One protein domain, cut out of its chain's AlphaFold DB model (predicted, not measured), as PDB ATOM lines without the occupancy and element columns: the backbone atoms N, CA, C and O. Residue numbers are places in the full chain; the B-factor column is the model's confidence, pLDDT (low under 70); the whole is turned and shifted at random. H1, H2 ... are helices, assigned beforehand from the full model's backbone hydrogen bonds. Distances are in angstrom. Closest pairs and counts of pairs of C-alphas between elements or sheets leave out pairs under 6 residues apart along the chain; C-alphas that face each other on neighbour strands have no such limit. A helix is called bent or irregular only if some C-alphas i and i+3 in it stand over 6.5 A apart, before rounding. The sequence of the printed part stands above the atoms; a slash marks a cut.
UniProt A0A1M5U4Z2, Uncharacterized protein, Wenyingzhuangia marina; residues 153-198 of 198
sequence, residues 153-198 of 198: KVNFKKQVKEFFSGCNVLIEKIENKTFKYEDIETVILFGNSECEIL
ATOM      1  N   LYS A 153      22.364  36.847  34.342       93.56
ATOM      2  CA  LYS A 153      23.568  37.604  34.706       93.56
ATOM      3  C   LYS A 153      23.432  39.121  34.496       93.56
ATOM      4  O   LYS A 153      23.979  39.896  35.270       93.56
ATOM      5  N   VAL A 154      22.678  39.545  33.478       92.75
ATOM      6  CA  VAL A 154      22.518  40.965  33.112       92.75
ATOM      7  C   VAL A 154      21.592  41.711  34.075       92.75
ATOM      8  O   VAL A 154      21.847  42.867  34.398       92.75
ATOM      9  N   ASN A 155      20.514  41.073  34.536       93.56
ATOM     10  CA  ASN A 155      19.520  41.715  35.401       93.56
ATOM     11  C   ASN A 155      19.643  41.319  36.883       93.56
ATOM     12  O   ASN A 155      18.932  41.896  37.699       93.56
ATOM     13  N   PHE A 156      20.562  40.414  37.237       96.44
ATOM     14  CA  PHE A 156      20.790  39.911  38.596       96.44
ATOM     15  C   PHE A 156      20.808  41.013  39.660       96.44
ATOM     16  O   PHE A 156      19.963  41.014  40.550       96.44
ATOM     17  N   LYS A 157      21.702  42.004  39.527       96.19
ATOM     18  CA  LYS A 157      21.833  43.095  40.508       96.19
ATOM     19  C   LYS A 157      20.529  43.875  40.689       96.19
ATOM     20  O   LYS A 157      20.181  44.222  41.809       96.19
ATOM     21  N   LYS A 158      19.814  44.153  39.594       95.94
ATOM     22  CA  LYS A 158      18.536  44.877  39.641       95.94
ATOM     23  C   LYS A 158      17.470  44.049  40.364       95.94
ATOM     24  O   LYS A 158      16.838  44.555  41.280       95.94
ATOM     25  N   GLN A 159      17.310  42.791  39.963       95.19
ATOM     26  CA  GLN A 159      16.254  41.916  40.469       95.19
ATOM     27  C   GLN A 159      16.454  41.568  41.948       95.19
ATOM     28  O   GLN A 159      15.509  41.636  42.723       95.19
ATOM     29  N   VAL A 160      17.686  41.276  42.378       95.12
ATOM     30  CA  VAL A 160      17.969  41.000  43.797       95.12
ATOM     31  C   VAL A 160      17.668  42.225  44.665       95.12
ATOM     32  O   VAL A 160      17.017  42.091  45.693       95.12
ATOM     33  N   LYS A 161      18.061  43.429  44.236       94.38
ATOM     34  CA  LYS A 161      17.737  44.664  44.970       94.38
ATOM     35  C   LYS A 161      16.238  44.925  45.080       94.38
ATOM     36  O   LYS A 161      15.796  45.437  46.095       94.38
ATOM     37  N   GLU A 162      15.470  44.600  44.043       94.25
ATOM     38  CA  GLU A 162      14.012  44.748  44.054       94.25
ATOM     39  C   GLU A 162      13.361  43.790  45.062       94.25
ATOM     40  O   GLU A 162      12.504  44.198  45.840       94.25
ATOM     41  N   PHE A 163      13.814  42.534  45.111       94.88
ATOM     42  CA  PHE A 163      13.279  41.525  46.031       94.88
ATOM     43  C   PHE A 163      13.692  41.744  47.492       94.88
ATOM     44  O   PHE A 163      12.916  41.434  48.397       94.88
ATOM     45  N   PHE A 164      14.893  42.280  47.712       94.75
ATOM     46  CA  PHE A 164      15.480  42.513  49.034       94.75
ATOM     47  C   PHE A 164      15.681  44.005  49.317       94.75
ATOM     48  O   PHE A 164      16.675  44.394  49.929       94.75
ATOM     49  N   SER A 165      14.749  44.854  48.875       92.62
ATOM     50  CA  SER A 165      14.869  46.315  48.975       92.62
ATOM     51  C   SER A 165      15.024  46.829  50.410       92.62
ATOM     52  O   SER A 165      15.598  47.893  50.608       92.62
ATOM     53  N   GLY A 166      14.538  46.077  51.404       92.25
ATOM     54  CA  GLY A 166      14.689  46.385  52.830       92.25
ATOM     55  C   GLY A 166      15.995  45.898  53.470       92.25
ATOM     56  O   GLY A 166      16.210  46.146  54.649       92.25
ATOM     57  N   CYS A 167      16.871  45.205  52.733       95.00
ATOM     58  CA  CYS A 167      18.058  44.564  53.297       95.00
ATOM     59  C   CYS A 167      19.361  45.240  52.864       95.00
ATOM     60  O   CYS A 167      20.049  44.781  51.948       95.00
ATOM     61  N   ASN A 168      19.730  46.315  53.564       95.25
ATOM     62  CA  ASN A 168      20.922  47.109  53.243       95.25
ATOM     63  C   ASN A 168      22.206  46.264  53.215       95.25
ATOM     64  O   ASN A 168      22.985  46.374  52.272       95.25
ATOM     65  N   VAL A 169      22.376  45.340  54.168       96.44
ATOM     66  CA  VAL A 169      23.561  44.465  54.247       96.44
ATOM     67  C   VAL A 169      23.717  43.601  52.990       96.44
ATOM     68  O   VAL A 169      24.824  43.440  52.468       96.44
ATOM     69  N   LEU A 170      22.618  43.045  52.471       96.81
ATOM     70  CA  LEU A 170      22.660  42.266  51.235       96.81
ATOM     71  C   LEU A 170      22.910  43.167  50.019       96.81
ATOM     72  O   LEU A 170      23.715  42.823  49.150       96.81
ATOM     73  N   ILE A 171      22.252  44.328  49.962       96.56
ATOM     74  CA  ILE A 171      22.417  45.296  48.875       96.56
ATOM     75  C   ILE A 171      23.882  45.738  48.764       96.56
ATOM     76  O   ILE A 171      24.430  45.700  47.661       96.56
ATOM     77  N   GLU A 172      24.538  46.062  49.878       96.94
ATOM     78  CA  GLU A 172      25.956  46.435  49.915       96.94
ATOM     79  C   GLU A 172      26.862  45.311  49.392       96.94
ATOM     80  O   GLU A 172      27.733  45.549  48.553       96.94
ATOM     81  N   LYS A 173      26.627  44.055  49.803       97.56
ATOM     82  CA  LYS A 173      27.387  42.889  49.301       97.56
ATOM     83  C   LYS A 173      27.224  42.693  47.790       97.56
ATOM     84  O   LYS A 173      28.181  42.326  47.103       97.56
ATOM     85  N   ILE A 174      26.031  42.952  47.255       96.69
ATOM     86  CA  ILE A 174      25.755  42.905  45.811       96.69
ATOM     87  C   ILE A 174      26.432  44.080  45.087       96.69
ATOM     88  O   ILE A 174      26.951  43.923  43.978       96.69
ATOM     89  N   GLU A 175      26.442  45.274  45.682       96.25
ATOM     90  CA  GLU A 175      27.083  46.460  45.107       96.25
ATOM     91  C   GLU A 175      28.599  46.335  45.033       96.25
ATOM     92  O   GLU A 175      29.172  46.612  43.974       96.25
ATOM     93  N   ASN A 176      29.204  45.815  46.098       97.31
ATOM     94  CA  ASN A 176      30.639  45.578  46.218       97.31
ATOM     95  C   ASN A 176      31.110  44.318  45.473       97.31
ATOM     96  O   ASN A 176      32.286  43.964  45.536       97.31
ATOM     97  N   LYS A 177      30.216  43.643  44.731       95.62
ATOM     98  CA  LYS A 177      30.489  42.406  43.976       95.62
ATOM     99  C   LYS A 177      31.002  41.250  44.846       95.62
ATOM    100  O   LYS A 177      31.621  40.325  44.313       95.62
ATOM    101  N   THR A 178      30.738  41.290  46.153       97.06
ATOM    102  CA  THR A 178      30.967  40.164  47.067       97.06
ATOM    103  C   THR A 178      30.078  38.993  46.674       97.06
ATOM    104  O   THR A 178      30.543  37.862  46.637       97.06
ATOM    105  N   PHE A 179      28.826  39.287  46.322       97.44
ATOM    106  CA  PHE A 179      27.901  38.319  45.753       97.44
ATOM    107  C   PHE A 179      27.701  38.558  44.258       97.44
ATOM    108  O   PHE A 179      27.404  39.677  43.823       97.44
ATOM    109  N   LYS A 180      27.854  37.492  43.468       97.19
ATOM    110  CA  LYS A 180      27.679  37.492  42.012       97.19
ATOM    111  C   LYS A 180      26.496  36.613  41.611       97.19
ATOM    112  O   LYS A 180      25.891  35.937  42.435       97.19
ATOM    113  N   TYR A 181      26.159  36.633  40.322       96.44
ATOM    114  CA  TYR A 181      25.077  35.803  39.785       96.44
ATOM    115  C   TYR A 181      25.350  34.308  39.992       96.44
ATOM    116  O   TYR A 181      24.429  33.543  40.252       96.44
ATOM    117  N   GLU A 182      26.615  33.907  39.898       96.12
ATOM    118  CA  GLU A 182      27.059  32.537  40.149       96.12
ATOM    119  C   GLU A 182      26.774  32.088  41.598       96.12
ATOM    120  O   GLU A 182      26.584  30.901  41.837       96.12
ATOM    121  N   ASP A 183      26.633  33.036  42.532       97.31
ATOM    122  CA  ASP A 183      26.331  32.800  43.948       97.31
ATOM    123  C   ASP A 183      24.827  32.918  44.263       97.31
ATOM    124  O   ASP A 183      24.455  33.110  45.421       97.31
ATOM    125  N   ILE A 184      23.938  32.854  43.257       97.19
ATOM    126  CA  ILE A 184      22.498  33.122  43.432       97.19
ATOM    127  C   ILE A 184      21.866  32.290  44.556       97.19
ATOM    128  O   ILE A 184      21.070  32.823  45.320       97.19
ATOM    129  N   GLU A 185      22.231  31.017  44.711       97.44
ATOM    130  CA  GLU A 185      21.704  30.180  45.797       97.44
ATOM    131  C   GLU A 185      22.100  30.729  47.172       97.44
ATOM    132  O   GLU A 185      21.235  30.950  48.019       97.44
ATOM    133  N   THR A 186      23.386  31.036  47.360       97.50
ATOM    134  CA  THR A 186      23.926  31.633  48.590       97.50
ATOM    135  C   THR A 186      23.290  32.986  48.887       97.50
ATOM    136  O   THR A 186      22.968  33.276  50.034       97.50
ATOM    137  N   VAL A 187      23.063  33.805  47.859       97.44
ATOM    138  CA  VAL A 187      22.409  35.115  47.974       97.44
ATOM    139  C   VAL A 187      20.989  34.986  48.498       97.44
ATOM    140  O   VAL A 187      20.607  35.725  49.400       97.44
ATOM    141  N   ILE A 188      20.207  34.053  47.947       97.06
ATOM    142  CA  ILE A 188      18.824  33.843  48.380       97.06
ATOM    143  C   ILE A 188      18.775  33.225  49.777       97.06
ATOM    144  O   ILE A 188      17.940  33.631  50.581       97.06
ATOM    145  N   LEU A 189      19.686  32.303  50.100       96.62
ATOM    146  CA  LEU A 189      19.807  31.744  51.447       96.62
ATOM    147  C   LEU A 189      20.137  32.826  52.482       96.62
ATOM    148  O   LEU A 189      19.399  32.963  53.451       96.62
ATOM    149  N   PHE A 190      21.176  33.625  52.232       96.56
ATOM    150  CA  PHE A 190      21.562  34.750  53.086       96.56
ATOM    151  C   PHE A 190      20.422  35.762  53.227       96.56
ATOM    152  O   PHE A 190      20.109  36.210  54.322       96.56
ATOM    153  N   GLY A 191      19.775  36.111  52.113       95.56
ATOM    154  CA  GLY A 191      18.671  37.060  52.116       95.56
ATOM    155  C   GLY A 191      17.466  36.573  52.918       95.56
ATOM    156  O   GLY A 191      16.826  37.362  53.597       95.56
ATOM    157  N   ASN A 192      17.154  35.279  52.869       94.50
ATOM    158  CA  ASN A 192      16.055  34.711  53.647       94.50
ATOM    159  C   ASN A 192      16.395  34.490  55.130       94.50
ATOM    160  O   ASN A 192      15.459  34.375  55.918       94.50
ATOM    161  N   SER A 193      17.676  34.378  55.506       94.38
ATOM    162  CA  SER A 193      18.083  34.178  56.904       94.38
ATOM    163  C   SER A 193      18.342  35.488  57.644       94.38
ATOM    164  O   SER A 193      17.898  35.639  58.775       94.38
ATOM    165  N   GLU A 194      19.045  36.428  57.009       91.62
ATOM    166  CA  GLU A 194      19.545  37.645  57.665       91.62
ATOM    167  C   GLU A 194      18.651  38.867  57.453       91.62
ATOM    168  O   GLU A 194      18.780  39.859  58.169       91.62
ATOM    169  N   CYS A 195      17.781  38.844  56.444       89.25
ATOM    170  CA  CYS A 195      16.906  39.972  56.161       89.25
ATOM    171  C   CYS A 195      15.509  39.690  56.718       89.25
ATOM    172  O   CYS A 195      14.830  38.770  56.259       89.25
ATOM    173  N   GLU A 196      15.038  40.520  57.649       68.50
ATOM    174  CA  GLU A 196      13.611  40.579  57.961       68.50
ATOM    175  C   GLU A 196      12.870  41.066  56.716       68.50
ATOM    176  O   GLU A 196      13.018  42.205  56.265       68.50
ATOM    177  N   ILE A 197      12.112  40.164  56.099       61.47
ATOM    178  CA  ILE A 197      11.332  40.488  54.912       61.47
ATOM    179  C   ILE A 197       9.967  40.967  55.391       61.47
ATOM    180  O   ILE A 197       9.078  40.149  55.623       61.47
ATOM    181  N   LEU A 198       9.835  42.287  55.552       49.72
ATOM    182  CA  LEU A 198       8.541  42.961  55.679       49.72
ATOM    183  C   LEU A 198       7.724  42.850  54.373       49.72
ATOM    184  O   LEU A 198       8.314  42.782  53.253       49.72
TER     185      LEU A 198
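Overview. This is residues 153 to 198 of the 198 residues of an uncharacterized protein of Wenyingzhuangia marina (UniProt A0A1M5U4Z2). Three helices stand side by side in an up-and-down arrangement, with their centres at the corners of a triangle, H1 and H3 running the same way and H2, which comes between them along the chain, running the opposite way. H3 is the longest, H1 and H2 are short, and the chain turns tightly from each helix to the next, so that two helical hairpins share H2; few C-alphas come close between the helices. After H3 the last residues, 195 to 198, run on as a tail beyond the helices. The printed part has 46 residues with three named helices in the order H1, H2, H3 and no named strand, and its class is all helix. The whole is compact, with a radius of gyration of the C-alphas of 9.4 A, and elongated, with spans of 27 by 17 by 15 A.

Arrangement. The longest helix, H3, holds residues 181 to 194. H2, residues 168 to 175, only just touches H3, with 3 pairs of C-alphas within 8 A. The closest C-alphas of the two are those of Leu 170 and Gly 191, 6.6 A apart, and H3 touches H2 with residues 187 to 191 alone. Their lines stand at a shallow tilt of 7 degrees, opposite ways, and their centres are 11.2 A apart. H1, residues 156 to 163, only just touches H2, also with 3 pairs of C-alphas within 8 A, the closest being those of Lys 161 and Ile 171 at 6.1 A. These two run opposite ways at a shallow tilt of 15 degrees, with centres 10.4 A apart. H1 and H2 form a helical hairpin, and so do H2 and H3. H1 and H3 are close but not clearly touching, with 1 pair of C-alphas within 8 A; the closest C-alphas are those of Phe 156 and Tyr 181, 6.1 A apart. They run the same way at a shallow tilt of 21 degrees, with centres 11.6 A apart. In the backbones of H1 and H2 every O i to N i+4 pair is within hydrogen-bond range, while in H3 this holds for 8 of 10 pairs.

Along the chain. H3 runs from Tyr 181, with its C-alpha at (25.077, 35.803, 39.785), to Glu 194, with its C-alpha at (19.545, 37.645, 57.665), and measures 18.8 A from first to last C-alpha over 14 residues. H3 is irregular: the C-alphas of Glu 182 and Glu 185 are 8.1 A apart, where about 5 A is the distance in a regular helix, and its line is a rough one. H2 runs from Asn 168 to Glu 175, 8 residues and 10.2 A from first to last C-alpha. H1 also has 8 residues, from Phe 156 to Phe 163, and measures 10.7 A; its first C-alpha is at (20.790, 39.911, 38.596).

Size, cuts and confidence. The two C-alphas farthest apart are those of Val 154 and Leu 198, 26.6 A. The first and last printed C-alphas, those of Lys 153 and Leu 198, are 26.4 A apart. The printed part runs from residue 153 to residue 198, the chain's last residue, and has no cut. The link from H1 to H2, residues 164 to 167, is tight, and so is the link from H2 to H3, residues 176 to 180; no link is long. The mean pLDDT of the printed part is 93.2, and the means of H1, H2 and H3 are 95, 97 and 96. Confidence is low, under 70, at residues 196 to 198.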